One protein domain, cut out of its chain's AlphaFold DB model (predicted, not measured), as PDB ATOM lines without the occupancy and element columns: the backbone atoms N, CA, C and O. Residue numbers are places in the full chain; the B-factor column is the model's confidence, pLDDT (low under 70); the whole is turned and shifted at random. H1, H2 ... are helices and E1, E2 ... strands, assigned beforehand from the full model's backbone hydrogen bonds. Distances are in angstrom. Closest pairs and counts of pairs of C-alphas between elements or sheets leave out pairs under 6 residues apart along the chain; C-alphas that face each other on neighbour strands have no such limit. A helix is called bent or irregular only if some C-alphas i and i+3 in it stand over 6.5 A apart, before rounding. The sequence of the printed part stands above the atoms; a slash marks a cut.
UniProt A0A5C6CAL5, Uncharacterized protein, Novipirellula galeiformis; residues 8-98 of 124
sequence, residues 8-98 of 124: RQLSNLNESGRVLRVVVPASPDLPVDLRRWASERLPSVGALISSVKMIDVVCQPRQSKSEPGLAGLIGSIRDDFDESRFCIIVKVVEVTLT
ATOM      1  N   ARG A   8      58.076 -16.184  -8.364       75.12
ATOM      2  CA  ARG A   8      58.736 -17.494  -8.272       75.12
ATOM      3  C   ARG A   8      58.159 -18.506  -9.268       75.12
ATOM      4  O   ARG A   8      58.913 -19.257  -9.879       75.12
ATOM      5  N   GLN A   9      56.838 -18.543  -9.433       79.38
ATOM      6  CA  GLN A   9      56.179 -19.435 -10.393       79.38
ATOM      7  C   GLN A   9      56.474 -19.018 -11.837       79.38
ATOM      8  O   GLN A   9      56.770 -19.878 -12.662       79.38
ATOM      9  N   LEU A  10      56.472 -17.713 -12.127       78.69
ATOM     10  CA  LEU A  10      56.850 -17.189 -13.442       78.69
ATOM     11  C   LEU A  10      58.306 -17.519 -13.793       78.69
ATOM     12  O   LEU A  10      58.571 -17.939 -14.917       78.69
ATOM     13  N   SER A  11      59.235 -17.404 -12.839       77.19
ATOM     14  CA  SER A  11      60.637 -17.800 -13.034       77.19
ATOM     15  C   SER A  11      60.780 -19.313 -13.261       77.19
ATOM     16  O   SER A  11      61.472 -19.749 -14.181       77.19
ATOM     17  N   ASN A  12      60.054 -20.148 -12.509       75.00
ATOM     18  CA  ASN A  12      60.045 -21.599 -12.735       75.00
ATOM     19  C   ASN A  12      59.525 -21.973 -14.133       75.00
ATOM     20  O   ASN A  12      60.082 -22.866 -14.774       75.00
ATOM     21  N   LEU A  13      58.482 -21.286 -14.601       78.19
ATOM     22  CA  LEU A  13      57.886 -21.521 -15.911       78.19
ATOM     23  C   LEU A  13      58.818 -21.037 -17.033       78.19
ATOM     24  O   LEU A  13      59.198 -21.818 -17.898       78.19
ATOM     25  N   ASN A  14      59.241 -19.772 -16.992       78.69
ATOM     26  CA  ASN A  14      59.943 -19.125 -18.104       78.69
ATOM     27  C   ASN A  14      61.461 -19.351 -18.097       78.69
ATOM     28  O   ASN A  14      62.060 -19.483 -19.160       78.69
ATOM     29  N   GLU A  15      62.104 -19.384 -16.926       73.69
ATOM     30  CA  GLU A  15      63.567 -19.504 -16.832       73.69
ATOM     31  C   GLU A  15      64.043 -20.932 -16.588       73.69
ATOM     32  O   GLU A  15      65.114 -21.309 -17.065       73.69
ATOM     33  N   SER A  16      63.288 -21.711 -15.809       68.81
ATOM     34  CA  SER A  16      63.647 -23.106 -15.513       68.81
ATOM     35  C   SER A  16      63.031 -24.096 -16.500       68.81
ATOM     36  O   SER A  16      63.343 -25.282 -16.428       68.81
ATOM     37  N   GLY A  17      62.142 -23.634 -17.388       73.81
ATOM     38  CA  GLY A  17      61.461 -24.474 -18.371       73.81
ATOM     39  C   GLY A  17      60.570 -25.554 -17.749       73.81
ATOM     40  O   GLY A  17      60.253 -26.542 -18.406       73.81
ATOM     41  N   ARG A  18      60.182 -25.408 -16.475       77.50
ATOM     42  CA  ARG A  18      59.414 -26.434 -15.764       77.50
ATOM     43  C   ARG A  18      57.929 -26.297 -16.070       77.50
ATOM     44  O   ARG A  18      57.369 -25.206 -15.983       77.50
ATOM     45  N   VAL A  19      57.285 -27.429 -16.347       82.38
ATOM     46  CA  VAL A  19      55.822 -27.528 -16.408       82.38
ATOM     47  C   VAL A  19      55.247 -27.163 -15.043       82.38
ATOM     48  O   VAL A  19      55.714 -27.655 -14.011       82.38
ATOM     49  N   LEU A  20      54.235 -26.299 -15.033       83.94
ATOM     50  CA  LEU A  20      53.641 -25.780 -13.807       83.94
ATOM     51  C   LEU A  20      52.161 -26.154 -13.755       83.94
ATOM     52  O   LEU A  20      51.412 -25.875 -14.688       83.94
ATOM     53  N   ARG A  21      51.744 -26.804 -12.667       84.19
ATOM     54  CA  ARG A  21      50.342 -27.154 -12.404       84.19
ATOM     55  C   ARG A  21      49.780 -26.165 -11.398       84.19
ATOM     56  O   ARG A  21      50.344 -25.986 -10.320       84.19
ATOM     57  N   VAL A  22      48.698 -25.502 -11.777       84.81
ATOM     58  CA  VAL A  22      48.026 -24.482 -10.973       84.81
ATOM     59  C   VAL A  22      46.601 -24.935 -10.736       84.81
ATOM     60  O   VAL A  22      45.949 -25.450 -11.640       84.81
ATOM     61  N   VAL A  23      46.118 -24.736  -9.519       85.31
ATOM     62  CA  VAL A  23      44.750 -25.063  -9.140       85.31
ATOM     63  C   VAL A  23      43.973 -23.769  -8.985       85.31
ATOM     64  O   VAL A  23      44.391 -22.875  -8.251       85.31
ATOM     65  N   VAL A  24      42.850 -23.666  -9.690       85.88
ATOM     66  CA  VAL A  24      41.944 -22.521  -9.616       85.88
ATOM     67  C   VAL A  24      40.624 -22.988  -8.998       85.88
ATOM     68  O   VAL A  24      40.014 -23.916  -9.536       85.88
ATOM     69  N   PRO A  25      40.159 -22.377  -7.892       83.69
ATOM     70  CA  PRO A  25      38.852 -22.685  -7.321       83.69
ATOM     71  C   PRO A  25      37.740 -22.518  -8.358       83.69
ATOM     72  O   PRO A  25      37.734 -21.544  -9.120       83.69
ATOM     73  N   ALA A  26      36.796 -23.456  -8.389       80.69
ATOM     74  CA  ALA A  26      35.724 -23.459  -9.369       80.69
ATOM     75  C   ALA A  26      34.340 -23.524  -8.720       80.69
ATOM     76  O   ALA A  26      34.142 -24.168  -7.693       80.69
ATOM     77  N   SER A  27      33.374 -22.853  -9.353       78.38
ATOM     78  CA  SER A  27      31.951 -23.032  -9.047       78.38
ATOM     79  C   SER A  27      31.483 -24.399  -9.564       78.38
ATOM     80  O   SER A  27      32.025 -24.855 -10.569       78.38
ATOM     81  N   PRO A  28      30.477 -25.049  -8.954       73.06
ATOM     82  CA  PRO A  28      29.846 -26.234  -9.539       73.06
ATOM     83  C   PRO A  28      29.304 -26.002 -10.963       73.06
ATOM     84  O   PRO A  28      29.342 -26.927 -11.771       73.06
ATOM     85  N   ASP A  29      28.897 -24.773 -11.295       82.88
ATOM     86  CA  ASP A  29      28.359 -24.405 -12.612       82.88
ATOM     87  C   ASP A  29      29.461 -23.895 -13.561       82.88
ATOM     88  O   ASP A  29      29.505 -22.722 -13.946       82.88
ATOM     89  N   LEU A  30      30.416 -24.764 -13.905       82.62
ATOM     90  CA  LEU A  30      31.450 -24.446 -14.896       82.62
ATOM     91  C   LEU A  30      30.902 -24.493 -16.332       82.62
ATOM     92  O   LEU A  30      30.080 -25.351 -16.655       82.62
ATOM     93  N   PRO A  31      31.394 -23.627 -17.237       84.75
ATOM     94  CA  PRO A  31      31.087 -23.744 -18.655       84.75
ATOM     95  C   PRO A  31      31.758 -24.982 -19.266       84.75
ATOM     96  O   PRO A  31      32.779 -25.459 -18.776       84.75
ATOM     97  N   VAL A  32      31.224 -25.441 -20.400       85.62
ATOM     98  CA  VAL A  32      31.759 -26.591 -21.153       85.62
ATOM     99  C   VAL A  32      33.203 -26.348 -21.619       85.62
ATOM    100  O   VAL A  32      34.033 -27.253 -21.576       85.62
ATOM    101  N   ASP A  33      33.533 -25.115 -22.022       92.44
ATOM    102  CA  ASP A  33      34.890 -24.743 -22.435       92.44
ATOM    103  C   ASP A  33      35.744 -24.297 -21.237       92.44
ATOM    104  O   ASP A  33      35.880 -23.107 -20.918       92.44
ATOM    105  N   LEU A  34      36.350 -25.284 -20.577       91.00
ATOM    106  CA  LEU A  34      37.245 -25.065 -19.440       91.00
ATOM    107  C   LEU A  34      38.532 -24.327 -19.828       91.00
ATOM    108  O   LEU A  34      39.113 -23.630 -18.992       91.00
ATOM    109  N   ARG A  35      38.988 -24.447 -21.082       92.12
ATOM    110  CA  ARG A  35      40.222 -23.791 -21.528       92.12
ATOM    111  C   ARG A  35      40.015 -22.293 -21.653       92.12
ATOM    112  O   ARG A  35      40.809 -21.528 -21.109       92.12
ATOM    113  N   ARG A  36      38.930 -21.871 -22.306       92.38
ATOM    114  CA  ARG A  36      38.551 -20.454 -22.367       92.38
ATOM    115  C   ARG A  36      38.317 -19.890 -20.970       92.38
ATOM    116  O   ARG A  36      38.857 -18.834 -20.645       92.38
ATOM    117  N   TRP A  37      37.595 -20.631 -20.127       92.12
ATOM    118  CA  TRP A  37      37.371 -20.258 -18.730       92.12
ATOM    119  C   TRP A  37      38.691 -20.009 -17.985       92.12
ATOM    120  O   TRP A  37      38.827 -18.988 -17.306       92.12
ATOM    121  N   ALA A  38      39.678 -20.898 -18.139       89.75
ATOM    122  CA  ALA A  38      40.985 -20.771 -17.498       89.75
ATOM    123  C   ALA A  38      41.785 -19.581 -18.050       89.75
ATOM    124  O   ALA A  38      42.332 -18.809 -17.263       89.75
ATOM    125  N   SER A  39      41.798 -19.373 -19.369       91.00
ATOM    126  CA  SER A  39      42.480 -18.235 -20.006       91.00
ATOM    127  C   SER A  39      41.935 -16.880 -19.551       91.00
ATOM    128  O   SER A  39      42.705 -15.948 -19.337       91.00
ATOM    129  N   GLU A  40      40.621 -16.761 -19.341       91.25
ATOM    130  CA  GLU A  40      40.000 -15.533 -18.814       91.25
ATOM    131  C   GLU A  40      40.422 -15.229 -17.364       91.25
ATOM    132  O   GLU A  40      40.416 -14.072 -16.931       91.25
ATOM    133  N   ARG A  41      40.784 -16.272 -16.608       88.56
ATOM    134  CA  ARG A  41      41.140 -16.201 -15.182       88.56
ATOM    135  C   ARG A  41      42.642 -16.121 -14.947       88.56
ATOM    136  O   ARG A  41      43.037 -15.553 -13.935       88.56
ATOM    137  N   LEU A  42      43.450 -16.614 -15.882       88.56
ATOM    138  CA  LEU A  42      44.912 -16.539 -15.906       88.56
ATOM    139  C   LEU A  42      45.390 -15.804 -17.177       88.56
ATOM    140  O   LEU A  42      46.111 -16.382 -17.994       88.56
ATOM    141  N   PRO A  43      45.000 -14.530 -17.381       85.38
ATOM    142  CA  PRO A  43      45.203 -13.839 -18.656       85.38
ATOM    143  C   PRO A  43      46.680 -13.667 -19.029       85.38
ATOM    144  O   PRO A  43      47.021 -13.692 -20.207       85.38
ATOM    145  N   SER A  44      47.573 -13.547 -18.042       83.81
ATOM    146  CA  SER A  44      49.014 -13.371 -18.258       83.81
ATOM    147  C   SER A  44      49.713 -14.611 -18.821       83.81
ATOM    148  O   SER A  44      50.778 -14.493 -19.422       83.81
ATOM    149  N   VAL A  45      49.124 -15.796 -18.643       86.19
ATOM    150  CA  VAL A  45      49.711 -17.083 -19.054       86.19
ATOM    151  C   VAL A  45      48.752 -17.936 -19.883       86.19
ATOM    152  O   VAL A  45      49.039 -19.102 -20.136       86.19
ATOM    153  N   GLY A  46      47.640 -17.365 -20.357       85.25
ATOM    154  CA  GLY A  46      46.611 -18.087 -21.115       85.25
ATOM    155  C   GLY A  46      47.153 -18.794 -22.361       85.25
ATOM    156  O   GLY A  46      46.758 -19.916 -22.666       85.25
ATOM    157  N   ALA A  47      48.134 -18.189 -23.037       86.94
ATOM    158  CA  ALA A  47      48.807 -18.791 -24.189       86.94
ATOM    159  C   ALA A  47      49.631 -20.045 -23.832       86.94
ATOM    160  O   ALA A  47      49.840 -20.907 -24.683       86.94
ATOM    161  N   LEU A  48      50.079 -20.167 -22.579       87.88
ATOM    162  CA  LEU A  48      50.914 -21.267 -22.088       87.88
ATOM    163  C   LEU A  48      50.087 -22.462 -21.587       87.88
ATOM    164  O   LEU A  48      50.655 -23.483 -21.202       87.88
ATOM    165  N   ILE A  49      48.756 -22.351 -21.581       91.38
ATOM    166  CA  ILE A  49      47.857 -23.417 -21.137       91.38
ATOM    167  C   ILE A  49      47.880 -24.571 -22.142       91.38
ATOM    168  O   ILE A  49      47.382 -24.444 -23.269       91.38
ATOM    169  N   SER A  50      48.410 -25.711 -21.701       91.44
ATOM    170  CA  SER A  50      48.503 -26.949 -22.480       91.44
ATOM    171  C   SER A  50      47.401 -27.951 -22.147       91.44
ATOM    172  O   SER A  50      46.953 -28.678 -23.029       91.44
ATOM    173  N   SER A  51      46.923 -27.974 -20.901       92.06
ATOM    174  CA  SER A  51      45.832 -28.853 -20.474       92.06
ATOM    175  C   SER A  51      45.018 -28.217 -19.356       92.06
ATOM    176  O   SER A  51      45.558 -27.487 -18.522       92.06
ATOM    177  N   VAL A  52      43.716 -28.496 -19.348       92.12
ATOM    178  CA  VAL A  52      42.782 -28.052 -18.314       92.12
ATOM    179  C   VAL A  52      41.828 -29.190 -17.993       92.12
ATOM    180  O   VAL A  52      41.269 -29.797 -18.906       92.12
ATOM    181  N   LYS A  53      41.617 -29.468 -16.706       90.44
ATOM    182  CA  LYS A  53      40.615 -30.442 -16.262       90.44
ATOM    183  C   LYS A  53      40.009 -30.050 -14.924       90.44
ATOM    184  O   LYS A  53      40.671 -29.443 -14.085       90.44
ATOM    185  N   MET A  54      38.751 -30.421 -14.728       88.56
ATOM    186  CA  MET A  54      38.096 -30.330 -13.429       88.56
ATOM    187  C   MET A  54      38.530 -31.516 -12.564       88.56
ATOM    188  O   MET A  54      38.598 -32.646 -13.049       88.56
ATOM    189  N   ILE A  55      38.847 -31.249 -11.302       84.12
ATOM    190  CA  ILE A  55      39.253 -32.250 -10.318       84.12
ATOM    191  C   ILE A  55      38.515 -31.961  -9.018       84.12
ATOM    192  O   ILE A  55      38.387 -30.809  -8.608       84.12
ATOM    193  N   ASP A  56      38.087 -33.022  -8.350       80.69
ATOM    194  CA  ASP A  56      37.595 -32.950  -6.984       80.69
ATOM    195  C   ASP A  56      38.784 -33.117  -6.033       80.69
ATOM    196  O   ASP A  56      39.445 -34.158  -6.009       80.69
ATOM    197  N   VAL A  57      39.099 -32.072  -5.270       72.56
ATOM    198  CA  VAL A  57      40.150 -32.121  -4.253       72.56
ATOM    199  C   VAL A  57      39.509 -32.414  -2.915       72.56
ATOM    200  O   VAL A  57      38.708 -31.633  -2.406       72.56
ATOM    201  N   VAL A  58      39.885 -33.553  -2.343       71.00
ATOM    202  CA  VAL A  58      39.416 -33.968  -1.027       71.00
ATOM    203  C   VAL A  58      40.379 -33.425   0.028       71.00
ATOM    204  O   VAL A  58      41.521 -33.876   0.147       71.00
ATOM    205  N   CYS A  59      39.919 -32.441   0.791       67.25
ATOM    206  CA  CYS A  59      40.631 -31.904   1.942       67.25
ATOM    207  C   CYS A  59      40.258 -32.739   3.173       67.25
ATOM    208  O   CYS A  59      39.102 -32.727   3.596       67.25
ATOM    209  N   GLN A  60      41.229 -33.477   3.722       62.94
ATOM    210  CA  GLN A  60      41.060 -34.328   4.906       62.94
ATOM    211  C   GLN A  60      42.066 -33.943   6.002       62.94
ATOM    212  O   GLN A  60      43.192 -33.560   5.680       62.94
ATOM    213  N   PRO A  61      41.710 -34.102   7.290       53.19
ATOM    214  CA  PRO A  61      42.526 -33.654   8.425       53.19
ATOM    215  C   PRO A  61      43.858 -34.405   8.569       53.19
ATOM    216  O   PRO A  61      44.811 -33.872   9.134       53.19
ATOM    217  N   ARG A  62      43.971 -35.624   8.024       54.75
ATOM    218  CA  ARG A  62      45.215 -36.409   8.001       54.75
ATOM    219  C   ARG A  62      45.652 -36.698   6.569       54.75
ATOM    220  O   ARG A  62      45.480 -37.810   6.080       54.75
ATOM    221  N   GLN A  63      46.247 -35.720   5.892       53.06
ATOM    222  CA  GLN A  63      47.023 -36.039   4.692       53.06
ATOM    223  C   GLN A  63      48.315 -36.747   5.108       53.06
ATOM    224  O   GLN A  63      49.053 -36.263   5.969       53.06
ATOM    225  N   SER A  64      48.556 -37.935   4.549       49.72
ATOM    226  CA  SER A  64      49.778 -38.693   4.814       49.72
ATOM    227  C   SER A  64      51.005 -37.840   4.452       49.72
ATOM    228  O   SER A  64      51.003 -37.127   3.450       49.72
ATOM    229  N   LYS A  65      52.068 -37.900   5.268       51.34
ATOM    230  CA  LYS A  65      53.307 -37.114   5.073       51.34
ATOM    231  C   LYS A  65      53.967 -37.314   3.694       51.34
ATOM    232  O   LYS A  65      54.856 -36.544   3.348       51.34
ATOM    233  N   SER A  66      53.571 -38.337   2.936       48.53
ATOM    234  CA  SER A  66      54.130 -38.689   1.628       48.53
ATOM    235  C   SER A  66      53.437 -38.032   0.434       48.53
ATOM    236  O   SER A  66      53.981 -38.104  -0.664       48.53
ATOM    237  N   GLU A  67      52.288 -37.373   0.606       47.34
ATOM    238  CA  GLU A  67      51.581 -36.726  -0.505       47.34
ATOM    239  C   GLU A  67      51.153 -35.303  -0.135       47.34
ATOM    240  O   GLU A  67      50.048 -35.094   0.371       47.34
ATOM    241  N   PRO A  68      51.972 -34.278  -0.439       52.25
ATOM    242  CA  PRO A  68      51.470 -32.919  -0.578       52.25
ATOM    243  C   PRO A  68      50.631 -32.867  -1.864       52.25
ATOM    244  O   PRO A  68      51.049 -32.317  -2.883       52.25
ATOM    245  N   GLY A  69      49.481 -33.542  -1.862       54.50
ATOM    246  CA  GLY A  69      48.554 -33.572  -2.986       54.50
ATOM    247  C   GLY A  69      47.965 -32.187  -3.261       54.50
ATOM    248  O   GLY A  69      48.289 -31.201  -2.602       54.50
ATOM    249  N   LEU A  70      47.035 -32.103  -4.215       50.03
ATOM    250  CA  LEU A  70      46.382 -30.848  -4.623       50.03
ATOM    251  C   LEU A  70      45.733 -30.066  -3.462       50.03
ATOM    252  O   LEU A  70      45.533 -28.863  -3.584       50.03
ATOM    253  N   ALA A  71      45.456 -30.698  -2.318       50.59
ATOM    254  CA  ALA A  71      44.979 -29.991  -1.128       50.59
ATOM    255  C   ALA A  71      46.039 -29.066  -0.505       50.59
ATOM    256  O   ALA A  71      45.689 -28.016   0.028       50.59
ATOM    257  N   GLY A  72      47.334 -29.378  -0.643       50.12
ATOM    258  CA  GLY A  72      48.413 -28.459  -0.273       50.12
ATOM    259  C   GLY A  72      48.397 -27.160  -1.089       50.12
ATOM    260  O   GLY A  72      48.910 -26.143  -0.630       50.12
ATOM    261  N   LEU A  73      47.762 -27.166  -2.270       52.59
ATOM    262  CA  LEU A  73      47.585 -25.985  -3.122       52.59
ATOM    263  C   LEU A  73      46.366 -25.132  -2.732       52.59
ATOM    264  O   LEU A  73      46.285 -23.986  -3.162       52.59
ATOM    265  N   ILE A  74      45.443 -25.661  -1.921       52.56
ATOM    266  CA  ILE A  74      44.230 -24.953  -1.467       52.56
ATOM    267  C   ILE A  74      44.494 -24.136  -0.183       52.56
ATOM    268  O   ILE A  74      43.713 -23.256   0.167       52.56
ATOM    269  N   GLY A  75      45.647 -24.334   0.463       44.09
ATOM    270  CA  GLY A  75      45.968 -23.730   1.753       44.09
ATOM    271  C   GLY A  75      45.433 -24.597   2.888       44.09
ATOM    272  O   GLY A  75      44.296 -25.061   2.870       44.09
ATOM    273  N   SER A  76      46.280 -24.870   3.878       45.41
ATOM    274  CA  SER A  76      45.883 -25.632   5.056       45.41
ATOM    275  C   SER A  76      44.898 -24.807   5.886       45.41
ATOM    276  O   SER A  76      45.313 -23.892   6.595       45.41
ATOM    277  N   ILE A  77      43.606 -25.127   5.818       44.62
ATOM    278  CA  ILE A  77      42.633 -24.656   6.807       44.62
ATOM    279  C   ILE A  77      42.879 -25.497   8.062       44.62
ATOM    280  O   ILE A  77      42.350 -26.597   8.202       44.62
ATOM    281  N   ARG A  78      43.794 -25.032   8.913       43.44
ATOM    282  CA  ARG A  78      44.004 -25.580  10.251       43.44
ATOM    283  C   ARG A  78      43.249 -24.696  11.225       43.44
ATOM    284  O   ARG A  78      43.623 -23.545  11.405       43.44
ATOM    285  N   ASP A  79      42.194 -25.250  11.804       38.03
ATOM    286  CA  ASP A  79      41.638 -24.759  13.054       38.03
ATOM    287  C   ASP A  79      42.088 -25.751  14.135       38.03
ATOM    288  O   ASP A  79      41.911 -26.963  13.975       38.03
ATOM    289  N   ASP A  80      42.755 -25.259  15.176       42.78
ATOM    290  CA  ASP A  80      43.599 -26.040  16.102       42.78
ATOM    291  C   ASP A  80      42.819 -27.003  17.030       42.78
ATOM    292  O   ASP A  80      43.392 -27.579  17.953       42.78
ATOM    293  N   PHE A  81      41.516 -27.212  16.800       42.75
ATOM    294  CA  PHE A  81      40.627 -27.903  17.742       42.75
ATOM    295  C   PHE A  81      39.681 -28.968  17.159       42.75
ATOM    296  O   PHE A  81      38.909 -29.543  17.926       42.75
ATOM    297  N   ASP A  82      39.742 -29.313  15.866       45.06
ATOM    298  CA  ASP A  82      38.879 -30.382  15.326       45.06
ATOM    299  C   ASP A  82      39.597 -31.314  14.337       45.06
ATOM    300  O   ASP A  82      39.388 -31.308  13.125       45.06
ATOM    301  N   GLU A  83      40.455 -32.178  14.881       48.97
ATOM    302  CA  GLU A  83      41.210 -33.179  14.116       48.97
ATOM    303  C   GLU A  83      40.341 -34.317  13.535       48.97
ATOM    304  O   GLU A  83      40.867 -35.218  12.878       48.97
ATOM    305  N   SER A  84      39.023 -34.319  13.778       53.72
ATOM    306  CA  SER A  84      38.196 -35.527  13.632       53.72
ATOM    307  C   SER A  84      37.023 -35.453  12.648       53.72
ATOM    308  O   SER A  84      36.436 -36.501  12.379       53.72
ATOM    309  N   ARG A  85      36.659 -34.285  12.085       52.16
ATOM    310  CA  ARG A  85      35.322 -34.154  11.453       52.16
ATOM    311  C   ARG A  85      35.230 -33.612  10.032       52.16
ATOM    312  O   ARG A  85      34.210 -33.857   9.391       52.16
ATOM    313  N   PHE A  86      36.227 -32.914   9.495       55.41
ATOM    314  CA  PHE A  86      36.003 -32.164   8.251       55.41
ATOM    315  C   PHE A  86      36.611 -32.833   7.017       55.41
ATOM    316  O   PHE A  86      37.810 -32.760   6.775       55.41
ATOM    317  N   CYS A  87      35.754 -33.459   6.206       60.94
ATOM    318  CA  CYS A  87      36.059 -33.823   4.825       60.94
ATOM    319  C   CYS A  87      35.343 -32.831   3.905       60.94
ATOM    320  O   CYS A  87      34.113 -32.849   3.819       60.94
ATOM    321  N   ILE A  88      36.095 -31.951   3.244       69.12
ATOM    322  CA  ILE A  88      35.533 -31.006   2.271       69.12
ATOM    323  C   ILE A  88      36.016 -31.421   0.888       69.12
ATOM    324  O   ILE A  88      37.219 -31.507   0.645       69.12
ATOM    325  N   ILE A  89      35.073 -31.671  -0.018       69.69
ATOM    326  CA  ILE A  89      35.370 -31.883  -1.432       69.69
ATOM    327  C   ILE A  89      35.237 -30.535  -2.130       69.69
ATOM    328  O   ILE A  89      34.141 -29.985  -2.240       69.69
ATOM    329  N   VAL A  90      36.364 -29.995  -2.585       76.88
ATOM    330  CA  VAL A  90      36.410 -28.739  -3.331       76.88
ATOM    331  C   VAL A  90      36.590 -29.061  -4.805       76.88
ATOM    332  O   VAL A  90      37.593 -29.655  -5.200       76.88
ATOM    333  N   LYS A  91      35.635 -28.630  -5.631       80.88
ATOM    334  CA  LYS A  91      35.799 -28.678  -7.084       80.88
ATOM    335  C   LYS A  91      36.773 -27.599  -7.513       80.88
ATOM    336  O   LYS A  91      36.586 -26.412  -7.229       80.88
ATOM    337  N   VAL A  92      37.813 -28.006  -8.218       86.25
ATOM    338  CA  VAL A  92      38.815 -27.091  -8.747       86.25
ATOM    339  C   VAL A  92      39.083 -27.382 -10.209       86.25
ATOM    340  O   VAL A  92      38.869 -28.488 -10.702       86.25
ATOM    341  N   VAL A  93      39.585 -26.378 -10.910       87.88
ATOM    342  CA  VAL A  93      40.121 -26.538 -12.254       87.88
ATOM    343  C   VAL A  93      41.638 -26.565 -12.143       87.88
ATOM    344  O   VAL A  93      42.265 -25.583 -11.744       87.88
ATOM    345  N   GLU A  94      42.229 -27.702 -12.486       88.94
ATOM    346  CA  GLU A  94      43.667 -27.816 -12.668       88.94
ATOM    347  C   GLU A  94      44.044 -27.324 -14.063       88.94
ATOM    348  O   GLU A  94      43.529 -27.805 -15.074       88.94
ATOM    349  N   VAL A  95      44.985 -26.388 -14.100       88.31
ATOM    350  CA  VAL A  95      45.550 -25.800 -15.308       88.31
ATOM    351  C   VAL A  95      47.020 -26.191 -15.384       88.31
ATOM    352  O   VAL A  95      47.809 -25.872 -14.493       88.31
ATOM    353  N   THR A  96      47.394 -26.885 -16.455       90.81
ATOM    354  CA  THR A  96      48.791 -27.201 -16.762       90.81
ATOM    355  C   THR A  96      49.343 -26.153 -17.716       90.81
ATOM    356  O   THR A  96      48.777 -25.905 -18.783       90.81
ATOM    357  N   LEU A  97      50.451 -25.538 -17.314       86.81
ATOM    358  CA  LEU A  97      51.180 -24.536 -18.073       86.81
ATOM    359  C   LEU A  97      52.485 -25.144 -18.582       86.81
ATOM    360  O   LEU A  97      53.310 -25.604 -17.786       86.81
ATOM    361  N   THR A  98      52.676 -25.121 -19.899       88.19
ATOM    362  CA  THR A  98      53.904 -25.587 -20.548       88.19
ATOM    363  C   THR A  98      54.636 -24.387 -21.152       88.19
ATOM    364  O   THR A  98      54.019 -23.601 -21.877       88.19
TER     365      THR A  98
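AT A GLANCE: This is residues 8 to 98 of the 124 residues of an uncharacterized protein of Novipirellula galeiformis (UniProt A0A5C6CAL5). A strongly twisted sheet of three strands makes the body: two long, bent strands, E2 and E3, run side by side, and the shorter E1 pairs along the other side of E3. Helix H2 crosses over one face of the sheet, the short H3 sits beside the strands at the sheet's own level, H1 only grazes the sheet with its residues 9 to 13, and residues 74 to 87 make a long loop without a named element. The printed part has 91 residues, with three named helices and three named strands in the order H1 E1 H2 E2 H3 E3; the sheet's order is E1 - E3 - E2, all antiparallel, and the class is mixed, helices and strands. The whole is only just loose, close to compact, with a radius of gyration of the C-alphas of 15.0 A, and its outline is flat, spanning 43 by 33 by 18 A.

HOW THE PARTS SIT: The inner strand is E3, residues 88 to 97, which bends by 50 degrees at residue 91. The edge strand E2, residues 49 to 59, bends by 59 degrees at residue 54 and is antiparallel to E3 at 161 degrees, with N 55 and O 92 2.8 A apart and N 90 and O 57 2.9 A apart, within hydrogen-bond range. The other edge strand, E1, residues 20 to 25, is antiparallel to E3 at 141 degrees, with N 22 and O 95 2.9 A apart. H2, residues 34 to 41, is on the sheet at a height of 7.9 A and runs across the strands, at 85 degrees to E3 on the local plane. It lies over E3, but only just: 3 of its 8 C-alphas fall on E3 and 2 on E2. Its closest C-alphas to E2 are those of Arg 35 and Val 52, 5.9 A. E1, H2 and E2 form a split strand-helix-strand unit, two strands that run the same way with E3 between them in the sheet, and its crossover is right-handed. H3, residues 70 to 73, stands at the sheet's level; its closest C-alphas to E2 are Ala 71 and Cys 59, 5.7 A, and to E1 Leu 73 and Val 23, 6.7 A. H1, residues 8 to 14, has its closest C-alphas to E1 at Leu 13 and Leu 20, 6.4 A. H1, H2 and H3 are apart from one another. Every O i to N i+4 pair is within hydrogen-bond range in H1 and H2; H3 is too short for such a pair.

IN THESE COORDINATES: E3 measures 26.5 A from C-alpha 88 to C-alpha 97 at (51.180, -24.536, -18.073), E2 25.6 A and E1 16.4 A. H2 measures 10.6 A, H1 10.0 A from C-alpha 8 at (58.736, -17.494, -8.272), and H3 5.2 A.

THE WHOLE: The two C-alphas farthest apart, those of Ala 47 and Phe 81, are 43.7 A apart. The printed part has no cut, and its one long link is H3 to E3, 14 residues. The mean pLDDT of the printed part is 73.1; residue 16 and residues 59 to 89 are under 70.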